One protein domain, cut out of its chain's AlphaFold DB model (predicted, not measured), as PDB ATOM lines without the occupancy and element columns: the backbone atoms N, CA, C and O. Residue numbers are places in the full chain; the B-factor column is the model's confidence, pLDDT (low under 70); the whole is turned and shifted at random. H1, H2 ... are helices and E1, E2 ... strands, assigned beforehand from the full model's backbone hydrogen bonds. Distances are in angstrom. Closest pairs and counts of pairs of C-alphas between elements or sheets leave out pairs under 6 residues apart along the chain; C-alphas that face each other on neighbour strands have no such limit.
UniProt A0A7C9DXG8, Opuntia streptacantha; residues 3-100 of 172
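Overview. This is residues 3 to 100 of the 172 residues of a protein of Opuntia streptacantha (UniProt A0A7C9DXG8). Little regular structure is here: a slender two-stranded hairpin, E1 and E2, runs along an elongated shape, with the broad loop 43 to 65 at one end and the single helix H1 set crosswise at the other. Residues 21 to 30 and 81 to 87 stick out. The 98 printed residues hold, in order, E1, E2 and H1; the antiparallel sheet is E1 - E2, and the class is mixed, with 24 residues in named elements. The whole is loose, radius of gyration of the C-alphas 17.7 A, spanning 46 by 29 by 28 A.

Arrangement. E1, residues 36 to 42, and E2, residues 66 to 72, form a hairpin at 160 degrees; N 39 and O 69 are 2.8 A apart, within hydrogen-bond range. H1, residues 85 to 94, is apart from E1; its O i to N i+4 pairs are each within range.

Along the chain. E1 spans 19.8 A from C-alpha 36 at (143.727, 140.905, 124.692), E2 19.5 A, and H1 15.2 A to C-alpha 94 at (130.252, 129.468, 126.420).

Size, cuts and confidence. The C-alphas farthest apart, of Pro 29 and Ala 46, are 48.8 A apart. The printed part has no cut; both links are long. In this model pLDDT is under 70 at residues 27, 29, 62 and 78 to 100.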
ATOM      1  N   ARG A   3     157.470 138.852 128.683       95.00
ATOM      2  CA  ARG A   3     158.849 138.574 128.249       95.00
ATOM      3  C   ARG A   3     159.043 137.165 127.655       95.00
ATOM      4  O   ARG A   3     158.548 136.212 128.259       95.00
ATOM      5  N   PRO A   4     159.813 137.030 126.555       93.75
ATOM      6  CA  PRO A   4     160.246 138.129 125.681       93.75
ATOM      7  C   PRO A   4     159.035 138.781 124.985       93.75
ATOM      8  O   PRO A   4     158.009 138.136 124.791       93.75
ATOM      9  N   ASN A   5     159.117 140.079 124.681       91.75
ATOM     10  CA  ASN A   5     158.097 140.794 123.895       91.75
ATOM     11  C   ASN A   5     158.383 140.732 122.385       91.75
ATOM     12  O   ASN A   5     157.458 140.822 121.586       91.75
ATOM     13  N   THR A   6     159.651 140.558 122.015       91.62
ATOM     14  CA  THR A   6     160.133 140.417 120.641       91.62
ATOM     15  C   THR A   6     161.253 139.384 120.637       91.62
ATOM     16  O   THR A   6     162.037 139.317 121.585       91.62
ATOM     17  N   GLY A   7     161.309 138.555 119.599       92.75
ATOM     18  CA  GLY A   7     162.308 137.504 119.467       92.75
ATOM     19  C   GLY A   7     162.330 136.924 118.059       92.75
ATOM     20  O   GLY A   7     161.363 137.075 117.313       92.75
ATOM     21  N   VAL A   8     163.422 136.241 117.723       93.06
ATOM     22  CA  VAL A   8     163.540 135.405 116.524       93.06
ATOM     23  C   VAL A   8     163.497 133.946 116.969       93.06
ATOM     24  O   VAL A   8     164.078 133.591 117.994       93.06
ATOM     25  N   ILE A   9     162.768 133.113 116.230       92.94
ATOM     26  CA  ILE A   9     162.658 131.674 116.484       92.94
ATOM     27  C   ILE A   9     163.178 130.962 115.240       92.94
ATOM     28  O   ILE A   9     162.714 131.242 114.132       92.94
ATOM     29  N   HIS A  10     164.149 130.068 115.411       91.69
ATOM     30  CA  HIS A  10     164.664 129.277 114.301       91.69
ATOM     31  C   HIS A  10     163.643 128.227 113.843       91.69
ATOM     32  O   HIS A  10     162.734 127.859 114.593       91.69
ATOM     33  N   PRO A  11     163.768 127.717 112.605       91.56
ATOM     34  CA  PRO A  11     162.949 126.600 112.165       91.56
ATOM     35  C   PRO A  11     163.023 125.452 113.174       91.56
ATOM     36  O   PRO A  11     164.116 125.069 113.581       91.56
ATOM     37  N   TRP A  12     161.861 124.901 113.533       93.62
ATOM     38  CA  TRP A  12     161.699 123.794 114.491       93.62
ATOM     39  C   TRP A  12     161.944 124.129 115.966       93.62
ATOM     40  O   TRP A  12     161.709 123.269 116.816       93.62
ATOM     41  N   ASP A  13     162.328 125.363 116.286       94.50
ATOM     42  CA  ASP A  13     162.440 125.818 117.666       94.50
ATOM     43  C   ASP A  13     161.091 126.275 118.235       94.50
ATOM     44  O   ASP A  13     160.091 126.462 117.536       94.50
ATOM     45  N   SER A  14     161.065 126.468 119.553       94.12
ATOM     46  CA  SER A  14     159.917 127.010 120.276       94.12
ATOM     47  C   SER A  14     160.361 128.060 121.289       94.12
ATOM     48  O   SER A  14     161.473 128.011 121.812       94.12
ATOM     49  N   CYS A  15     159.481 129.019 121.577       92.19
ATOM     50  CA  CYS A  15     159.737 130.089 122.535       92.19
ATOM     51  C   CYS A  15     158.615 130.154 123.573       92.19
ATOM     52  O   CYS A  15     157.432 130.134 123.232       92.19
ATOM     53  N   VAL A  16     158.992 130.257 124.851       95.06
ATOM     54  CA  VAL A  16     158.045 130.417 125.957       95.06
ATOM     55  C   VAL A  16     157.915 131.895 126.302       95.06
ATOM     56  O   VAL A  16     158.820 132.498 126.877       95.06
ATOM     57  N   ILE A  17     156.748 132.461 126.003       95.19
ATOM     58  CA  ILE A  17     156.403 133.834 126.371       95.19
ATOM     59  C   ILE A  17     155.730 133.823 127.741       95.19
ATOM     60  O   ILE A  17     154.642 133.272 127.922       95.19
ATOM     61  N   ARG A  18     156.366 134.461 128.724       94.62
ATOM     62  CA  ARG A  18     155.813 134.607 130.069       94.62
ATOM     63  C   ARG A  18     155.027 135.904 130.175       94.62
ATOM     64  O   ARG A  18     155.581 136.995 130.032       94.62
ATOM     65  N   VAL A  19     153.749 135.771 130.508       93.56
ATOM     66  CA  VAL A  19     152.859 136.889 130.818       93.56
ATOM     67  C   VAL A  19     152.625 136.931 132.325       93.56
ATOM     68  O   VAL A  19     152.084 136.001 132.913       93.56
ATOM     69  N   THR A  20     153.029 138.026 132.955       90.81
ATOM     70  CA  THR A  20     152.758 138.312 134.364       90.81
ATOM     71  C   THR A  20     151.682 139.384 134.444       90.81
ATOM     72  O   THR A  20     151.917 140.540 134.068       90.81
ATOM     73  N   LEU A  21     150.500 138.992 134.918       86.31
ATOM     74  CA  LEU A  21     149.423 139.922 135.240       86.31
ATOM     75  C   LEU A  21     149.780 140.698 136.512       86.31
ATOM     76  O   LEU A  21     150.509 140.201 137.372       86.31
ATOM     77  N   GLN A  22     149.294 141.931 136.620       82.38
ATOM     78  CA  GLN A  22     149.409 142.667 137.877       82.38
ATOM     79  C   GLN A  22     148.517 142.011 138.936       82.38
ATOM     80  O   GLN A  22     147.462 141.466 138.611       82.38
ATOM     81  N   ALA A  23     148.947 142.061 140.199       81.25
ATOM     82  CA  ALA A  23     148.161 141.532 141.305       81.25
ATOM     83  C   ALA A  23     146.806 142.253 141.371       81.25
ATOM     84  O   ALA A  23     146.752 143.478 141.510       81.25
ATOM     85  N   GLN A  24     145.719 141.492 141.262       70.62
ATOM     86  CA  GLN A  24     144.377 142.035 141.419       70.62
ATOM     87  C   GLN A  24     144.121 142.343 142.892       70.62
ATOM     88  O   GLN A  24     144.356 141.501 143.757       70.62
ATOM     89  N   ARG A  25     143.648 143.560 143.174       72.44
ATOM     90  CA  ARG A  25     143.243 143.970 144.528       72.44
ATOM     91  C   ARG A  25     141.787 143.636 144.825       72.44
ATOM     92  O   ARG A  25     141.455 143.345 145.964       72.44
ATOM     93  N   GLU A  26     140.945 143.666 143.801       75.56
ATOM     94  CA  GLU A  26     139.520 143.384 143.893       75.56
ATOM     95  C   GLU A  26     139.084 142.630 142.640       75.56
ATOM     96  O   GLU A  26     139.636 142.826 141.551       75.56
ATOM     97  N   TYR A  27     138.132 141.723 142.820       69.06
ATOM     98  CA  TYR A  27     137.670 140.855 141.759       69.06
ATOM     99  C   TYR A  27     136.628 141.577 140.881       69.06
ATOM    100  O   TYR A  27     135.700 142.174 141.428       69.06
ATOM    101  N   PRO A  28     136.726 141.537 139.536       72.31
ATOM    102  CA  PRO A  28     135.743 142.188 138.674       72.31
ATOM    103  C   PRO A  28     134.344 141.561 138.848       72.31
ATOM    104  O   PRO A  28     134.234 140.335 138.805       72.31
ATOM    105  N   PRO A  29     133.259 142.348 138.995       69.19
ATOM    106  CA  PRO A  29     131.926 141.839 139.355       69.19
ATOM    107  C   PRO A  29     131.365 140.733 138.446       69.19
ATOM    108  O   PRO A  29     130.557 139.920 138.883       69.19
ATOM    109  N   ASP A  30     131.787 140.698 137.182       74.56
ATOM    110  CA  ASP A  30     131.320 139.768 136.153       74.56
ATOM    111  C   ASP A  30     132.274 138.593 135.892       74.56
ATOM    112  O   ASP A  30     131.994 137.760 135.032       74.56
ATOM    113  N   MET A  31     133.395 138.500 136.616       79.44
ATOM    114  CA  MET A  31     134.442 137.504 136.368       79.44
ATOM    115  C   MET A  31     135.028 137.545 134.950       79.44
ATOM    116  O   MET A  31     135.580 136.548 134.483       79.44
ATOM    117  N   GLN A  32     134.969 138.692 134.263       77.00
ATOM    118  CA  GLN A  32     135.477 138.812 132.898       77.00
ATOM    119  C   GLN A  32     136.786 139.588 132.840       77.00
ATOM    120  O   GLN A  32     136.940 140.672 133.402       77.00
ATOM    121  N   CYS A  33     137.730 139.049 132.074       80.81
ATOM    122  CA  CYS A  33     138.880 139.805 131.615       80.81
ATOM    123  C   CYS A  33     138.597 140.316 130.198       80.81
ATOM    124  O   CYS A  33     138.165 139.565 129.316       80.81
ATOM    125  N   ARG A  34     138.807 141.616 129.980       82.94
ATOM    126  CA  ARG A  34     138.672 142.249 128.655       82.94
ATOM    127  C   ARG A  34     140.007 142.385 127.936       82.94
ATOM    128  O   ARG A  34     140.027 142.823 126.783       82.94
ATOM    129  N   ASP A  35     141.086 141.984 128.598       86.56
ATOM    130  CA  ASP A  35     142.431 142.077 128.066       86.56
ATOM    131  C   ASP A  35     142.601 141.145 126.869       86.56
ATOM    132  O   ASP A  35     142.022 140.052 126.777       86.56
ATOM    133  N   LYS A  36     143.404 141.619 125.919       90.44
ATOM    134  CA  LYS A  36     143.727 140.905 124.692       90.44
ATOM    135  C   LYS A  36     145.221 141.017 124.458       90.44
ATOM    136  O   LYS A  36     145.775 142.109 124.547       90.44
ATOM    137  N   PHE A  37     145.843 139.900 124.123       93.31
ATOM    138  CA  PHE A  37     147.207 139.876 123.620       93.31
ATOM    139  C   PHE A  37     147.163 139.743 122.106       93.31
ATOM    140  O   PHE A  37     146.358 138.985 121.565       93.31
ATOM    141  N   LEU A  38     148.005 140.508 121.425       94.19
ATOM    142  CA  LEU A  38     148.225 140.376 119.995       94.19
ATOM    143  C   LEU A  38     149.610 139.768 119.809       94.19
ATOM    144  O   LEU A  38     150.600 140.359 120.232       94.19
ATOM    145  N   LEU A  39     149.662 138.583 119.217       94.50
ATOM    146  CA  LEU A  39     150.888 137.980 118.725       94.50
ATOM    147  C   LEU A  39     150.989 138.309 117.238       94.50
ATOM    148  O   LEU A  39     150.051 138.034 116.492       94.50
ATOM    149  N   GLN A  40     152.102 138.901 116.828       94.31
ATOM    150  CA  GLN A  40     152.403 139.151 115.423       94.31
ATOM    151  C   GLN A  40     153.648 138.354 115.043       94.31
ATOM    152  O   GLN A  40     154.635 138.357 115.782       94.31
ATOM    153  N   SER A  41     153.605 137.678 113.901       93.25
ATOM    154  CA  SER A  41     154.733 136.944 113.334       93.25
ATOM    155  C   SER A  41     154.948 137.338 111.883       93.25
ATOM    156  O   SER A  41     154.010 137.612 111.138       93.25
ATOM    157  N   THR A  42     156.208 137.375 111.469       92.62
ATOM    158  CA  THR A  42     156.590 137.569 110.072       92.62
ATOM    159  C   THR A  42     157.854 136.773 109.788       92.62
ATOM    160  O   THR A  42     158.664 136.539 110.689       92.62
ATOM    161  N   ALA A  43     158.009 136.321 108.547       91.19
ATOM    162  CA  ALA A  43     159.222 135.647 108.121       91.19
ATOM    163  C   ALA A  43     160.356 136.671 107.982       91.19
ATOM    164  O   ALA A  43     160.202 137.700 107.322       91.19
ATOM    165  N   VAL A  44     161.500 136.368 108.589       89.75
ATOM    166  CA  VAL A  44     162.717 137.185 108.516       89.75
ATOM    167  C   VAL A  44     163.820 136.412 107.783       89.75
ATOM    168  O   VAL A  44     163.765 135.179 107.737       89.75
ATOM    169  N   PRO A  45     164.806 137.096 107.175       87.81
ATOM    170  CA  PRO A  45     165.930 136.435 106.523       87.81
ATOM    171  C   PRO A  45     166.667 135.473 107.459       87.81
ATOM    172  O   PRO A  45     166.750 135.704 108.669       87.81
ATOM    173  N   ALA A  46     167.245 134.417 106.883       81.25
ATOM    174  CA  ALA A  46     168.101 133.502 107.627       81.25
ATOM    175  C   ALA A  46     169.219 134.293 108.326       81.25
ATOM    176  O   ALA A  46     169.816 135.182 107.719       81.25
ATOM    177  N   ASN A  47     169.502 133.939 109.582       80.38
ATOM    178  CA  ASN A  47     170.562 134.524 110.416       80.38
ATOM    179  C   ASN A  47     170.256 135.921 110.983       80.38
ATOM    180  O   ASN A  47     171.155 136.539 111.541       80.38
ATOM    181  N   SER A  48     169.024 136.420 110.855       84.12
ATOM    182  CA  SER A  48     168.633 137.668 111.523       84.12
ATOM    183  C   SER A  48     168.608 137.453 113.036       84.12
ATOM    184  O   SER A  48     167.918 136.546 113.507       84.12
ATOM    185  N   GLU A  49     169.306 138.290 113.796       85.38
ATOM    186  CA  GLU A  49     169.135 138.359 115.246       85.38
ATOM    187  C   GLU A  49     168.106 139.430 115.621       85.38
ATOM    188  O   GLU A  49     167.667 140.227 114.792       85.38
ATOM    189  N   VAL A  50     167.679 139.445 116.886       83.69
ATOM    190  CA  VAL A  50     166.665 140.399 117.369       83.69
ATOM    191  C   VAL A  50     167.129 141.851 117.203       83.69
ATOM    192  O   VAL A  50     166.305 142.722 116.935       83.69
ATOM    193  N   GLU A  51     168.430 142.104 117.348       84.56
ATOM    194  CA  GLU A  51     169.039 143.437 117.237       84.56
ATOM    195  C   GLU A  51     169.056 143.963 115.795       84.56
ATOM    196  O   GLU A  51     168.997 145.175 115.582       84.56
ATOM    197  N   ASP A  52     169.050 143.059 114.813       82.50
ATOM    198  CA  ASP A  52     169.085 143.386 113.385       82.50
ATOM    199  C   ASP A  52     167.690 143.645 112.797       82.50
ATOM    200  O   ASP A  52     167.558 144.008 111.623       82.50
ATOM    201  N   LEU A  53     166.626 143.446 113.584       83.38
ATOM    202  CA  LEU A  53     165.257 143.626 113.116       83.38
ATOM    203  C   LEU A  53     164.939 145.119 112.924       83.38
ATOM    204  O   LEU A  53     165.004 145.897 113.880       83.38
ATOM    205  N   PRO A  54     164.513 145.538 111.719       80.62
ATOM    206  CA  PRO A  54     164.049 146.899 111.481       80.62
ATOM    207  C   PRO A  54     162.926 147.305 112.446       80.62
ATOM    208  O   PRO A  54     162.032 146.506 112.738       80.62
ATOM    209  N   GLN A  55     162.889 148.569 112.883       79.31
ATOM    210  CA  GLN A  55     161.783 149.069 113.722       79.31
ATOM    211  C   GLN A  55     160.412 148.952 113.033       79.31
ATOM    212  O   GLN A  55     159.386 148.882 113.704       79.31
ATOM    213  N   ASP A  56     160.398 148.878 111.702       80.94
ATOM    214  CA  ASP A  56     159.207 148.731 110.867       80.94
ATOM    215  C   ASP A  56     158.868 147.268 110.508       80.94
ATOM    216  O   ASP A  56     158.081 147.005 109.594       80.94
ATOM    217  N   THR A  57     159.467 146.286 111.196       82.81
ATOM    218  CA  THR A  57     159.263 144.849 110.916       82.81
ATOM    219  C   THR A  57     157.785 144.455 110.937       82.81
ATOM    220  O   THR A  57     157.353 143.647 110.119       82.81
ATOM    221  N   PHE A  58     157.003 145.070 111.827       85.88
ATOM    222  CA  PHE A  58     155.580 144.779 112.019       85.88
ATOM    223  C   PHE A  58     154.648 145.848 111.424       85.88
ATOM    224  O   PHE A  58     153.466 145.902 111.768       85.88
ATOM    225  N   THR A  59     155.151 146.692 110.520       84.00
ATOM    226  CA  THR A  59     154.344 147.702 109.826       84.00
ATOM    227  C   THR A  59     153.771 147.126 108.524       84.00
ATOM    228  O   THR A  59     154.478 146.516 107.720       84.00
ATOM    229  N   LYS A  60     152.456 147.273 108.325       75.38
ATOM    230  CA  LYS A  60     151.680 146.555 107.293       75.38
ATOM    231  C   LYS A  60     151.947 147.025 105.852       75.38
ATOM    232  O   LYS A  60     151.641 146.311 104.903       75.38
ATOM    233  N   ASP A  61     152.511 148.210 105.678       74.12
ATOM    234  CA  ASP A  61     152.783 148.886 104.404       74.12
ATOM    235  C   ASP A  61     154.086 148.443 103.717       74.12
ATOM    236  O   ASP A  61     154.292 148.738 102.542       74.12
ATOM    237  N   ASN A  62     154.918 147.637 104.381       69.38
ATOM    238  CA  ASN A  62     156.227 147.219 103.865       69.38
ATOM    239  C   ASN A  62     156.182 146.041 102.872       69.38
ATOM    240  O   ASN A  62     157.220 145.463 102.548       69.38
ATOM    241  N   GLY A  63     154.995 145.609 102.436       77.94
ATOM    242  CA  GLY A  63     154.829 144.446 101.551       77.94
ATOM    243  C   GLY A  63     155.185 143.092 102.187       77.94
ATOM    244  O   GLY A  63     155.078 142.062 101.525       77.94
ATOM    245  N   ARG A  64     155.586 143.071 103.467       83.25
ATOM    246  CA  ARG A  64     155.816 141.850 104.250       83.25
ATOM    247  C   ARG A  64     154.487 141.235 104.679       83.25
ATOM    248  O   ARG A  64     153.548 141.938 105.048       83.25
ATOM    249  N   VAL A  65     154.424 139.906 104.667       88.94
ATOM    250  CA  VAL A  65     153.282 139.171 105.217       88.94
ATOM    251  C   VAL A  65     153.433 139.129 106.736       88.94
ATOM    252  O   VAL A  65     154.416 138.591 107.251       88.94
ATOM    253  N   ILE A  66     152.472 139.725 107.436       92.50
ATOM    254  CA  ILE A  66     152.373 139.699 108.895       92.50
ATOM    255  C   ILE A  66     151.169 138.839 109.252       92.50
ATOM    256  O   ILE A  66     150.043 139.123 108.837       92.50
ATOM    257  N   GLU A  67     151.417 137.793 110.021       92.25
ATOM    258  CA  GLU A  67     150.383 136.960 110.608       92.25
ATOM    259  C   GLU A  67     150.046 137.483 112.001       92.25
ATOM    260  O   GLU A  67     150.931 137.798 112.795       92.25
ATOM    261  N   GLU A  68     148.754 137.577 112.300       94.19
ATOM    262  CA  GLU A  68     148.266 138.094 113.572       94.19
ATOM    263  C   GLU A  68     147.416 137.043 114.284       94.19
ATOM    264  O   GLU A  68     146.445 136.521 113.736       94.19
ATOM    265  N   CYS A  69     147.743 136.770 115.543       91.88
ATOM    266  CA  CYS A  69     146.975 135.897 116.416       91.88
ATOM    267  C   CYS A  69     146.533 136.672 117.660       91.88
ATOM    268  O   CYS A  69     147.343 137.123 118.471       91.88
ATOM    269  N   LYS A  70     145.218 136.848 117.813       94.00
ATOM    270  CA  LYS A  70     144.619 137.598 118.919       94.00
ATOM    271  C   LYS A  70     144.125 136.651 120.004       94.00
ATOM    272  O   LYS A  70     143.196 135.880 119.789       94.00
ATOM    273  N   LEU A  71     144.709 136.763 121.188       92.75
ATOM    274  CA  LEU A  71     144.429 135.914 122.340       92.75
ATOM    275  C   LEU A  71     143.589 136.689 123.360       92.75
ATOM    276  O   LEU A  71     143.966 137.785 123.773       92.75
ATOM    277  N   ARG A  72     142.445 136.132 123.772       89.25
ATOM    278  CA  ARG A  72     141.593 136.695 124.835       89.25
ATOM    279  C   ARG A  72     141.996 136.105 126.183       89.25
ATOM    280  O   ARG A  72     142.191 134.899 126.289       89.25
ATOM    281  N   VAL A  73     142.065 136.944 127.213       86.94
ATOM    282  CA  VAL A  73     142.288 136.487 128.589       86.94
ATOM    283  C   VAL A  73     140.955 136.082 129.214       86.94
ATOM    284  O   VAL A  73     139.948 136.771 129.050       86.94
ATOM    285  N   VAL A  74     140.944 134.964 129.933       85.12
ATOM    286  CA  VAL A  74     139.774 134.470 130.669       85.12
ATOM    287  C   VAL A  74     140.227 134.084 132.071       85.12
ATOM    288  O   VAL A  74     141.270 133.450 132.228       85.12
ATOM    289  N   TYR A  75     139.463 134.480 133.089       81.94
ATOM    290  CA  TYR A  75     139.702 134.020 134.454       81.94
ATOM    291  C   TYR A  75     139.138 132.611 134.623       81.94
ATOM    292  O   TYR A  75     138.002 132.340 134.236       81.94
ATOM    293  N   ALA A  76     139.935 131.722 135.207       77.94
ATOM    294  CA  ALA A  76     139.531 130.359 135.520       77.94
ATOM    295  C   ALA A  76     139.546 130.152 137.038       77.94
ATOM    296  O   ALA A  76     140.468 130.590 137.727       77.94
ATOM    297  N   SER A  77     138.522 129.473 137.556       74.44
ATOM    298  CA  SER A  77     138.475 129.069 138.963       74.44
ATOM    299  C   SER A  77     139.430 127.890 139.201       74.44
ATOM    300  O   SER A  77     139.429 126.960 138.390       74.44
ATOM    301  N   PRO A  78     140.194 127.849 140.307       66.25
ATOM    302  CA  PRO A  78     141.110 126.743 140.598       66.25
ATOM    303  C   PRO A  78     140.422 125.369 140.636       66.25
ATOM    304  O   PRO A  78     141.039 124.369 140.286       66.25
ATOM    305  N   ASN A  79     139.126 125.308 140.971       58.38
ATOM    306  CA  ASN A  79     138.356 124.056 140.990       58.38
ATOM    307  C   ASN A  79     138.113 123.454 139.594       58.38
ATOM    308  O   ASN A  79     137.688 122.307 139.495       58.38
ATOM    309  N   SER A  80     138.402 124.194 138.518       53.66
ATOM    310  CA  SER A  80     138.402 123.671 137.145       53.66
ATOM    311  C   SER A  80     139.728 123.009 136.742       53.66
ATOM    312  O   SER A  80     139.791 122.380 135.695       53.66
ATOM    313  N   ALA A  81     140.775 123.075 137.576       50.97
ATOM    314  CA  ALA A  81     142.083 122.480 137.276       50.97
ATOM    315  C   ALA A  81     142.112 120.937 137.372       50.97
ATOM    316  O   ALA A  81     143.079 120.319 136.936       50.97
ATOM    317  N   HIS A  82     141.063 120.317 137.930       46.41
ATOM    318  CA  HIS A  82     140.857 118.861 137.915       46.41
ATOM    319  C   HIS A  82     140.060 118.366 136.701       46.41
ATOM    320  O   HIS A  82     139.908 117.159 136.517       46.41
ATOM    321  N   ALA A  83     139.548 119.283 135.885       46.16
ATOM    322  CA  ALA A  83     138.868 118.968 134.648       46.16
ATOM    323  C   ALA A  83     139.930 118.887 133.540       46.16
ATOM    324  O   ALA A  83     140.859 119.700 133.504       46.16
ATOM    325  N   SER A  84     139.862 117.861 132.690       49.06
ATOM    326  CA  SER A  84     140.806 117.678 131.585       49.06
ATOM    327  C   SER A  84     140.880 118.966 130.757       49.06
ATOM    328  O   SER A  84     139.925 119.739 130.716       49.06
ATOM    329  N   GLY A  85     142.010 119.237 130.091       51.44
ATOM    330  CA  GLY A  85     142.205 120.494 129.349       51.44
ATOM    331  C   GLY A  85     141.034 120.866 128.423       51.44
ATOM    332  O   GLY A  85     140.771 122.046 128.222       51.44
ATOM    333  N   GLU A  86     140.281 119.874 127.942       52.06
ATOM    334  CA  GLU A  86     139.056 119.987 127.140       52.06
ATOM    335  C   GLU A  86     137.923 120.796 127.811       52.06
ATOM    336  O   GLU A  86     137.234 121.559 127.127       52.06
ATOM    337  N   ASP A  87     137.779 120.713 129.137       52.09
ATOM    338  CA  ASP A  87     136.730 121.389 129.914       52.09
ATOM    339  C   ASP A  87     137.008 122.890 130.119       52.09
ATOM    340  O   ASP A  87     136.097 123.720 130.166       52.09
ATOM    341  N   ILE A  88     138.287 123.275 130.166       55.09
ATOM    342  CA  ILE A  88     138.699 124.686 130.236       55.09
ATOM    343  C   ILE A  88     138.428 125.378 128.888       55.09
ATOM    344  O   ILE A  88     137.923 126.504 128.850       55.09
ATOM    345  N   TYR A  89     138.692 124.690 127.769       54.66
ATOM    346  CA  TYR A  89     138.364 125.200 126.434       54.66
ATOM    347  C   TYR A  89     136.849 125.301 126.205       54.66
ATOM    348  O   TYR A  89     136.399 126.225 125.525       54.66
ATOM    349  N   SER A  90     136.042 124.390 126.755       54.31
ATOM    350  CA  SER A  90     134.580 124.418 126.614       54.31
ATOM    351  C   SER A  90     133.911 125.478 127.507       54.31
ATOM    352  O   SER A  90     133.011 126.177 127.040       54.31
ATOM    353  N   ALA A  91     134.402 125.711 128.729       55.31
ATOM    354  CA  ALA A  91     133.928 126.807 129.584       55.31
ATOM    355  C   ALA A  91     134.229 128.194 128.979       55.31
ATOM    356  O   ALA A  91     133.374 129.085 128.986       55.31
ATOM    357  N   ALA A  92     135.410 128.366 128.372       55.94
ATOM    358  CA  ALA A  92     135.762 129.584 127.640       55.94
ATOM    359  C   ALA A  92     134.873 129.806 126.395       55.94
ATOM    360  O   ALA A  92     134.528 130.949 126.083       55.94
ATOM    361  N   ARG A  93     134.444 128.730 125.712       52.84
ATOM    362  CA  ARG A  93     133.536 128.777 124.547       52.84
ATOM    363  C   ARG A  93     132.156 129.334 124.874       52.84
ATOM    364  O   ARG A  93     131.640 130.146 124.109       52.84
ATOM    365  N   THR A  94     131.579 128.971 126.016       51.59
ATOM    366  CA  THR A  94     130.252 129.468 126.420       51.59
ATOM    367  C   THR A  94     130.252 130.990 126.634       51.59
ATOM    368  O   THR A  94     129.267 131.656 126.329       51.59
ATOM    369  N   SER A  95     131.384 131.571 127.056       48.12
ATOM    370  CA  SER A  95     131.568 133.026 127.234       48.12
ATOM    371  C   SER A  95     131.938 133.787 125.940       48.12
ATOM    372  O   SER A  95     132.016 135.019 125.926       48.12
ATOM    373  N   LEU A  96     132.184 133.082 124.827       48.56
ATOM    374  CA  LEU A  96     132.475 133.672 123.509       48.56
ATOM    375  C   LEU A  96     131.218 133.852 122.642       48.56
ATOM    376  O   LEU A  96     131.251 134.620 121.685       48.56
ATOM    377  N   ASN A  97     130.089 133.244 123.016       48.38
ATOM    378  CA  ASN A  97     128.847 133.270 122.235       48.38
ATOM    379  C   ASN A  97     128.099 134.627 122.263       48.38
ATOM    380  O   ASN A  97     126.998 134.742 121.735       48.38
ATOM    381  N   GLY A  98     128.669 135.648 122.916       47.38
ATOM    382  CA  GLY A  98     128.021 136.939 123.161       47.38
ATOM    383  C   GLY A  98     128.387 138.078 122.207       47.38
ATOM    384  O   GLY A  98     127.702 139.094 122.248       47.38
ATOM    385  N   ASN A  99     129.438 137.974 121.378       48.19
ATOM    386  CA  ASN A  99     129.675 138.972 120.322       48.19
ATOM    387  C   ASN A  99     130.767 138.563 119.307       48.19
ATOM    388  O   ASN A  99     131.956 138.613 119.615       48.19
ATOM    389  N   GLY A 100     130.326 138.219 118.089       52.31
ATOM    390  CA  GLY A 100     131.032 138.283 116.796       52.31
ATOM    391  C   GLY A 100     132.514 137.887 116.715       52.31
ATOM    392  O   GLY A 100     133.389 138.751 116.773       52.31
TER     393      GLY A 100